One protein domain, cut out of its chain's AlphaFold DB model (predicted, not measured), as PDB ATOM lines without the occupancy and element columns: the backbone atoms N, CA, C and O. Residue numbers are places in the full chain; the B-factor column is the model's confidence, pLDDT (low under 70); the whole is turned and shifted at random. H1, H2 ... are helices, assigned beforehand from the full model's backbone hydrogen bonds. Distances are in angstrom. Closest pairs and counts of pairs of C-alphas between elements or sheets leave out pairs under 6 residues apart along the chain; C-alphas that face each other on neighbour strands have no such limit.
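What this domain is: This is residues 33 to 97 of the 110 residues of an uncharacterized protein of marine sediment metagenome (UniProt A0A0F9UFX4). Three helices make a flat triangle: H1 stands across one end, H2 runs from its foot, and the long H4 comes back to its other half. Tiny H3 packs on the first half of H4. The printed part has 65 residues, with four named helices in the order H1, H2, H3, H4 and no named strand: all helix, loose, radius of gyration of the C-alphas 13.6 A, spans 39 by 24 by 13 A.

How they stand to each other: H1, residues 33 to 45, and H2, residues 48 to 60, touch only at the corner, about perpendicular at 74 degrees; the closest C-alphas, Phe 44 and Gly 50, are 4.0 A apart. H4, residues 75 to 96, touches H1 about perpendicular at 83 degrees, closest at the C-alphas of Tyr 37 and Met 95, 5.7 A. H2 and H4 only just touch, with 3 pairs of C-alphas within 8 A, Leu 58 and Gly 88 closest at 5.4 A; they run opposite ways at a shallow tilt of 27 degrees. H3, residues 67 to 70, touches H4, with C-alphas Ser 67 and Thr 78 closest at 5.2 A, and is apart from H1 and H2. In H1, H2 and H4 every O i to N i+4 pair is within hydrogen-bond range; H3 is too short for one.

Where its parts are: H1 begins at C-alpha 33 (17.680, -71.164, -3.952) and is 17.4 A long, H2 18.5 A, H3 5.1 A; H4, 30.2 A, ends at C-alpha 96 (14.621, -80.397, 3.841).

The domain as a whole: The C-alphas farthest apart, Asp 35 and Gln 72, are 39.8 A apart. The printed part has no cut, no link is long, and no printed residue is under 70 in pLDDT.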
ATOM      1  N   LYS A  33      18.126 -70.225  -4.997       89.06
ATOM      2  CA  LYS A  33      17.680 -71.164  -3.952       89.06
ATOM      3  C   LYS A  33      17.915 -72.623  -4.359       89.06
ATOM      4  O   LYS A  33      18.223 -73.436  -3.495       89.06
ATOM      5  N   MET A  34      17.768 -72.933  -5.650       90.25
ATOM      6  CA  MET A  34      17.976 -74.281  -6.178       90.25
ATOM      7  C   MET A  34      19.459 -74.658  -6.167       90.25
ATOM      8  O   MET A  34      19.792 -75.761  -5.746       90.25
ATOM      9  N   ASP A  35      20.348 -73.735  -6.543       90.94
ATOM     10  CA  ASP A  35      21.799 -73.960  -6.458       90.94
ATOM     11  C   ASP A  35      22.212 -74.216  -5.011       90.94
ATOM     12  O   ASP A  35      22.883 -75.199  -4.716       90.94
ATOM     13  N   ARG A  36      21.687 -73.414  -4.076       91.12
ATOM     14  CA  ARG A  36      21.935 -73.605  -2.646       91.12
ATOM     15  C   ARG A  36      21.471 -74.965  -2.132       91.12
ATOM     16  O   ARG A  36      22.201 -75.606  -1.385       91.12
ATOM     17  N   TYR A  37      20.272 -75.403  -2.511       92.38
ATOM     18  CA  TYR A  37      19.773 -76.732  -2.154       92.38
ATOM     19  C   TYR A  37      20.705 -77.836  -2.675       92.38
ATOM     20  O   TYR A  37      21.106 -78.711  -1.907       92.38
ATOM     21  N   ARG A  38      21.092 -77.762  -3.956       92.75
ATOM     22  CA  ARG A  38      21.971 -78.743  -4.609       92.75
ATOM     23  C   ARG A  38      23.355 -78.794  -3.974       92.75
ATOM     24  O   ARG A  38      23.827 -79.886  -3.678       92.75
ATOM     25  N   ASP A  39      23.970 -77.645  -3.718       93.69
ATOM     26  CA  ASP A  39      25.303 -77.576  -3.120       93.69
ATOM     27  C   ASP A  39      25.300 -78.119  -1.687       93.69
ATOM     28  O   ASP A  39      26.160 -78.920  -1.329       93.69
ATOM     29  N   PHE A  40      24.292 -77.774  -0.878       94.31
ATOM     30  CA  PHE A  40      24.168 -78.297   0.487       94.31
ATOM     31  C   PHE A  40      23.937 -79.811   0.498       94.31
ATOM     32  O   PHE A  40      24.592 -80.527   1.253       94.31
ATOM     33  N   LYS A  41      23.041 -80.312  -0.363       93.44
ATOM     34  CA  LYS A  41      22.822 -81.752  -0.563       93.44
ATOM     35  C   LYS A  41      24.125 -82.458  -0.925       93.44
ATOM     36  O   LYS A  41      24.500 -83.411  -0.248       93.44
ATOM     37  N   ARG A  42      24.832 -81.937  -1.930       94.62
ATOM     38  CA  ARG A  42      26.081 -82.505  -2.438       94.62
ATOM     39  C   ARG A  42      27.172 -82.560  -1.369       94.62
ATOM     40  O   ARG A  42      27.858 -83.565  -1.228       94.62
ATOM     41  N   VAL A  43      27.338 -81.490  -0.595       95.06
ATOM     42  CA  VAL A  43      28.379 -81.417   0.443       95.06
ATOM     43  C   VAL A  43      28.052 -82.314   1.637       95.06
ATOM     44  O   VAL A  43      28.939 -83.002   2.144       95.06
ATOM     45  N   PHE A  44      26.799 -82.322   2.098       95.75
ATOM     46  CA  PHE A  44      26.449 -82.948   3.374       95.75
ATOM     47  C   PHE A  44      25.832 -84.346   3.271       95.75
ATOM     48  O   PHE A  44      25.873 -85.078   4.256       95.75
ATOM     49  N   GLN A  45      25.249 -84.745   2.136       92.19
ATOM     50  CA  GLN A  45      24.515 -86.018   2.026       92.19
ATOM     51  C   GLN A  45      25.168 -87.057   1.108       92.19
ATOM     52  O   GLN A  45      24.889 -88.244   1.286       92.19
ATOM     53  N   ASP A  46      26.052 -86.653   0.192       93.38
ATOM     54  CA  ASP A  46      26.634 -87.569  -0.803       93.38
ATOM     55  C   ASP A  46      27.592 -88.607  -0.199       93.38
ATOM     56  O   ASP A  46      27.821 -89.657  -0.797       93.38
ATOM     57  N   ASN A  47      28.169 -88.343   0.978       95.06
ATOM     58  CA  ASN A  47      29.096 -89.265   1.633       95.06
ATOM     59  C   ASN A  47      29.027 -89.203   3.169       95.06
ATOM     60  O   ASN A  47      28.490 -88.267   3.764       95.06
ATOM     61  N   ASP A  48      29.610 -90.213   3.820       97.25
ATOM     62  CA  ASP A  48      29.617 -90.340   5.284       97.25
ATOM     63  C   ASP A  48      30.354 -89.208   5.993       97.25
ATOM     64  O   ASP A  48      29.965 -88.806   7.090       97.25
ATOM     65  N   GLN A  49      31.419 -88.681   5.390       97.44
ATOM     66  CA  GLN A  49      32.159 -87.573   5.979       97.44
ATOM     67  C   GLN A  49      31.294 -86.309   6.034       97.44
ATOM     68  O   GLN A  49      31.237 -85.673   7.083       97.44
ATOM     69  N   GLY A  50      30.580 -85.990   4.955       96.44
ATOM     70  CA  GLY A  50      29.636 -84.877   4.897       96.44
ATOM     71  C   GLY A  50      28.533 -85.011   5.943       96.44
ATOM     72  O   GLY A  50      28.258 -84.056   6.668       96.44
ATOM     73  N   ARG A  51      27.975 -86.220   6.101       96.81
ATOM     74  CA  ARG A  51      26.943 -86.497   7.112       96.81
ATOM     75  C   ARG A  51      27.450 -86.286   8.536       96.81
ATOM     76  O   ARG A  51      26.747 -85.684   9.343       96.81
ATOM     77  N   ARG A  52      28.673 -86.739   8.838       97.62
ATOM     78  CA  ARG A  52      29.313 -86.510  10.145       97.62
ATOM     79  C   ARG A  52      29.540 -85.025  10.409       97.62
ATOM     80  O   ARG A  52      29.175 -84.547  11.472       97.62
ATOM     81  N   VAL A  53      30.075 -84.283   9.437       96.81
ATOM     82  CA  VAL A  53      30.292 -82.833   9.584       96.81
ATOM     83  C   VAL A  53      28.971 -82.097   9.804       96.81
ATOM     84  O   VAL A  53      28.891 -81.240  10.679       96.81
ATOM     85  N   LEU A  54      27.919 -82.447   9.058       95.31
ATOM     86  CA  LEU A  54      26.595 -81.869   9.270       95.31
ATOM     87  C   LEU A  54      26.084 -82.146  10.688       95.31
ATOM     88  O   LEU A  54      25.571 -81.238  11.333       95.31
ATOM     89  N   TYR A  55      26.228 -83.380  11.172       94.94
ATOM     90  CA  TYR A  55      25.825 -83.745  12.527       94.94
ATOM     91  C   TYR A  55      26.542 -82.896  13.589       94.94
ATOM     92  O   TYR A  55      25.875 -82.321  14.445       94.94
ATOM     93  N   GLU A  56      27.863 -82.730  13.477       96.56
ATOM     94  CA  GLU A  56      28.645 -81.876  14.383       96.56
ATOM     95  C   GLU A  56      28.185 -80.411  14.346       96.56
ATOM     96  O   GLU A  56      28.003 -79.793  15.392       96.56
ATOM     97  N   ILE A  57      27.917 -79.856  13.157       95.12
ATOM     98  CA  ILE A  57      27.389 -78.487  13.026       95.12
ATOM     99  C   ILE A  57      26.040 -78.355  13.744       95.12
ATOM    100  O   ILE A  57      25.815 -77.383  14.460       95.12
ATOM    101  N   LEU A  58      25.133 -79.320  13.576       94.06
ATOM    102  CA  LEU A  58      23.815 -79.269  14.214       94.06
ATOM    103  C   LEU A  58      23.890 -79.427  15.739       94.06
ATOM    104  O   LEU A  58      23.071 -78.827  16.440       94.06
ATOM    105  N   LEU A  59      24.869 -80.183  16.249       92.81
ATOM    106  CA  LEU A  59      25.161 -80.259  17.681       92.81
ATOM    107  C   LEU A  59      25.692 -78.931  18.228       92.81
ATOM    108  O   LEU A  59      25.202 -78.477  19.259       92.81
ATOM    109  N   LEU A  60      26.635 -78.294  17.524       92.75
ATOM    110  CA  LEU A  60      27.149 -76.962  17.871       92.75
ATOM    111  C   LEU A  60      26.053 -75.895  17.841       92.75
ATOM    112  O   LEU A  60      26.098 -74.943  18.603       92.75
ATOM    113  N   CYS A  61      25.056 -76.060  16.975       94.31
ATOM    114  CA  CYS A  61      23.897 -75.182  16.927       94.31
ATOM    115  C   CYS A  61      22.802 -75.553  17.938       94.31
ATOM    116  O   CYS A  61      21.733 -74.973  17.865       94.31
ATOM    117  N   HIS A  62      22.993 -76.526  18.833       91.75
ATOM    118  CA  HIS A  62      22.012 -76.890  19.867       91.75
ATOM    119  C   HIS A  62      20.611 -77.295  19.362       91.75
ATOM    120  O   HIS A  62      19.666 -77.361  20.142       91.75
ATOM    121  N   VAL A  63      20.468 -77.679  18.088       87.69
ATOM    122  CA  VAL A  63      19.154 -77.919  17.448       87.69
ATOM    123  C   VAL A  63      18.329 -79.012  18.142       87.69
ATOM    124  O   VAL A  63      17.102 -79.025  18.069       87.69
ATOM    125  N   THR A  64      18.987 -79.954  18.813       83.56
ATOM    126  CA  THR A  64      18.334 -81.096  19.464       83.56
ATOM    127  C   THR A  64      17.873 -80.825  20.897       83.56
ATOM    128  O   THR A  64      17.326 -81.737  21.514       83.56
ATOM    129  N   ARG A  65      18.142 -79.645  21.474       83.50
ATOM    130  CA  ARG A  65      17.848 -79.353  22.887       83.50
ATOM    131  C   ARG A  65      17.198 -77.976  23.055       83.50
ATOM    132  O   ARG A  65      17.612 -77.039  22.383       83.50
ATOM    133  N   PRO A  66      16.220 -77.817  23.961       82.50
ATOM    134  CA  PRO A  66      15.656 -76.504  24.256       82.50
ATOM    135  C   PRO A  66      16.701 -75.554  24.864       82.50
ATOM    136  O   PRO A  66      17.316 -75.870  25.883       82.50
ATOM    137  N   SER A  67      16.850 -74.355  24.296       82.94
ATOM    138  CA  SER A  67      17.784 -73.328  24.785       82.94
ATOM    139  C   SER A  67      17.540 -72.942  26.246       82.94
ATOM    140  O   SER A  67      18.487 -72.773  27.005       82.94
ATOM    141  N   ALA A  68      16.272 -72.856  26.665       77.00
ATOM    142  CA  ALA A  68      15.900 -72.509  28.039       77.00
ATOM    143  C   ALA A  68      16.373 -73.550  29.073       77.00
ATOM    144  O   ALA A  68      16.688 -73.195  30.209       77.00
ATOM    145  N   GLU A  69      16.437 -74.823  28.673       83.50
ATOM    146  CA  GLU A  69      16.937 -75.915  29.512       83.50
ATOM    147  C   GLU A  69      18.464 -75.846  29.639       83.50
ATOM    148  O   GLU A  69      19.000 -75.937  30.741       83.50
ATOM    149  N   LEU A  70      19.161 -75.613  28.523       79.88
ATOM    150  CA  LEU A  70      20.619 -75.465  28.492       79.88
ATOM    151  C   LEU A  70      21.098 -74.247  29.290       79.88
ATOM    152  O   LEU A  70      22.059 -74.352  30.044       79.88
ATOM    153  N   ALA A  71      20.387 -73.129  29.167       86.31
ATOM    154  CA  ALA A  71      20.702 -71.876  29.840       86.31
ATOM    155  C   ALA A  71      20.297 -71.838  31.323       86.31
ATOM    156  O   ALA A  71      20.431 -70.794  31.956       86.31
ATOM    157  N   GLN A  72      19.724 -72.915  31.879       87.94
ATOM    158  CA  GLN A  72      19.212 -72.943  33.259       87.94
ATOM    159  C   GLN A  72      18.304 -71.739  33.583       87.94
ATOM    160  O   GLN A  72      18.386 -71.146  34.658       87.94
ATOM    161  N   PHE A  73      17.444 -71.358  32.631       81.19
ATOM    162  CA  PHE A  73      16.564 -70.184  32.711       81.19
ATOM    163  C   PHE A  73      17.269 -68.813  32.788       81.19
ATOM    164  O   PHE A  73      16.627 -67.811  33.108       81.19
ATOM    165  N   ASN A  74      18.556 -68.720  32.440       91.06
ATOM    166  CA  ASN A  74      19.231 -67.443  32.222       91.06
ATOM    167  C   ASN A  74      18.769 -66.821  30.888       91.06
ATOM    168  O   ASN A  74      19.008 -67.400  29.821       91.06
ATOM    169  N   PRO A  75      18.139 -65.633  30.898       88.62
ATOM    170  CA  PRO A  75      17.576 -65.041  29.687       88.62
ATOM    171  C   PRO A  75      18.636 -64.623  28.656       88.62
ATOM    172  O   PRO A  75      18.386 -64.727  27.457       88.62
ATOM    173  N   TYR A  76      19.821 -64.182  29.090       89.56
ATOM    174  CA  TYR A  76      20.886 -63.758  28.172       89.56
ATOM    175  C   TYR A  76      21.499 -64.943  27.431       89.56
ATOM    176  O   TYR A  76      21.707 -64.892  26.222       89.56
ATOM    177  N   GLU A  77      21.752 -66.024  28.162       90.62
ATOM    178  CA  GLU A  77      22.290 -67.258  27.598       90.62
ATOM    179  C   GLU A  77      21.258 -67.953  26.702       90.62
ATOM    180  O   GLU A  77      21.595 -68.383  25.603       90.62
ATOM    181  N   THR A  78      19.978 -67.941  27.094       90.44
ATOM    182  CA  THR A  78      18.881 -68.444  26.249       90.44
ATOM    183  C   THR A  78      18.855 -67.726  24.897       90.44
ATOM    184  O   THR A  78      18.794 -68.380  23.860       90.44
ATOM    185  N   MET A  79      18.966 -66.391  24.886       90.19
ATOM    186  CA  MET A  79      18.965 -65.601  23.648       90.19
ATOM    187  C   MET A  79      20.161 -65.928  22.740       90.19
ATOM    188  O   MET A  79      20.020 -65.947  21.515       90.19
ATOM    189  N   PHE A  80      21.332 -66.180  23.326       90.88
ATOM    190  CA  PHE A  80      22.524 -66.577  22.579       90.88
ATOM    191  C   PHE A  80      22.337 -67.954  21.918       90.88
ATOM    192  O   PHE A  80      22.485 -68.075  20.701       90.88
ATOM    193  N   LEU A  81      21.902 -68.951  22.695       91.38
ATOM    194  CA  LEU A  81      21.646 -70.319  22.230       91.38
ATOM    195  C   LEU A  81      20.514 -70.394  21.190       91.38
ATOM    196  O   LEU A  81      20.579 -71.180  20.241       91.38
ATOM    197  N   ASP A  82      19.493 -69.541  21.311       91.12
ATOM    198  CA  ASP A  82      18.439 -69.398  20.301       91.12
ATOM    199  C   ASP A  82      18.992 -68.864  18.973       91.12
ATOM    200  O   ASP A  82      18.574 -69.295  17.891       91.12
ATOM    201  N   GLY A  83      19.962 -67.947  19.036       91.44
ATOM    202  CA  GLY A  83      20.687 -67.457  17.866       91.44
ATOM    203  C   GLY A  83      21.435 -68.577  17.140       91.44
ATOM    204  O   GLY A  83      21.323 -68.701  15.916       91.44
ATOM    205  N   GLU A  84      22.139 -69.425  17.886       93.31
ATOM    206  CA  GLU A  84      22.857 -70.591  17.356       93.31
ATOM    207  C   GLU A  84      21.891 -71.632  16.769       93.31
ATOM    208  O   GLU A  84      22.052 -72.056  15.618       93.31
ATOM    209  N   SER A  85      20.808 -71.941  17.487       93.56
ATOM    210  CA  SER A  85      19.730 -72.832  17.034       93.56
ATOM    211  C   SER A  85      19.080 -72.349  15.745       93.56
ATOM    212  O   SER A  85      18.821 -73.139  14.830       93.56
ATOM    213  N   SER A  86      18.879 -71.036  15.604       94.19
ATOM    214  CA  SER A  86      18.347 -70.438  14.378       94.19
ATOM    215  C   SER A  86      19.224 -70.733  13.156       94.19
ATOM    216  O   SER A  86      18.703 -70.943  12.056       94.19
ATOM    217  N   ILE A  87      20.551 -70.770  13.318       93.75
ATOM    218  CA  ILE A  87      21.485 -71.083  12.227       93.75
ATOM    219  C   ILE A  87      21.339 -72.550  11.814       93.75
ATOM    220  O   ILE A  87      21.138 -72.826  10.627       93.75
ATOM    221  N   GLY A  88      21.353 -73.476  12.776       93.56
ATOM    222  CA  GLY A  88      21.167 -74.903  12.504       93.56
ATOM    223  C   GLY A  88      19.830 -75.197  11.813       93.56
ATOM    224  O   GLY A  88      19.782 -75.889  10.793       93.56
ATOM    225  N   MET A  89      18.744 -74.567  12.273       93.50
ATOM    226  CA  MET A  89      17.419 -74.700  11.659       93.50
ATOM    227  C   MET A  89      17.358 -74.164  10.224       93.50
ATOM    228  O   MET A  89      16.689 -74.755   9.370       93.50
ATOM    229  N   LYS A  90      18.081 -73.083   9.903       93.31
ATOM    230  CA  LYS A  90      18.192 -72.588   8.519       93.31
ATOM    231  C   LYS A  90      18.890 -73.600   7.611       93.31
ATOM    232  O   LYS A  90      18.443 -73.785   6.480       93.31
ATOM    233  N   ILE A  91      19.938 -74.270   8.096       92.38
ATOM    234  CA  ILE A  91      20.645 -75.319   7.342       92.38
ATOM    235  C   ILE A  91      19.698 -76.490   7.052       92.38
ATOM    236  O   ILE A  91      19.567 -76.896   5.896       92.38
ATOM    237  N   ILE A  92      18.971 -76.974   8.066       92.12
ATOM    238  CA  ILE A  92      17.957 -78.029   7.900       92.12
ATOM    239  C   ILE A  92      16.895 -77.605   6.885       92.12
ATOM    240  O   ILE A  92      16.559 -78.376   5.991       92.12
ATOM    241  N   THR A  93      16.408 -76.366   6.973       91.56
ATOM    242  CA  THR A  93      15.376 -75.841   6.067       91.56
ATOM    243  C   THR A  93      15.845 -75.819   4.612       91.56
ATOM    244  O   THR A  93      15.090 -76.197   3.721       91.56
ATOM    245  N   ILE A  94      17.095 -75.411   4.362       91.06
ATOM    246  CA  ILE A  94      17.687 -75.408   3.015       91.06
ATOM    247  C   ILE A  94      17.695 -76.814   2.414       91.06
ATOM    248  O   ILE A  94      17.435 -76.950   1.225       91.06
ATOM    249  N   MET A  95      17.990 -77.846   3.209       89.62
ATOM    250  CA  MET A  95      18.113 -79.228   2.727       89.62
ATOM    251  C   MET A  95      16.799 -80.015   2.728       89.62
ATOM    252  O   MET A  95      16.667 -80.976   1.971       89.62
ATOM    253  N   GLY A  96      15.863 -79.660   3.610       83.56
ATOM    254  CA  GLY A  96      14.621 -80.397   3.841       83.56
ATOM    255  C   GLY A  96      13.492 -80.047   2.875       83.56
ATOM    256  O   GLY A  96      12.558 -80.829   2.730       83.56
ATOM    257  N   ALA A  97      13.574 -78.899   2.200       79.19
ATOM    258  CA  ALA A  97      12.565 -78.453   1.249       79.19
ATOM    259  C   ALA A  97      13.211 -78.152  -0.105       79.19
ATOM    260  O   ALA A  97      13.779 -77.077  -0.308       79.19
TER     261      ALA A  97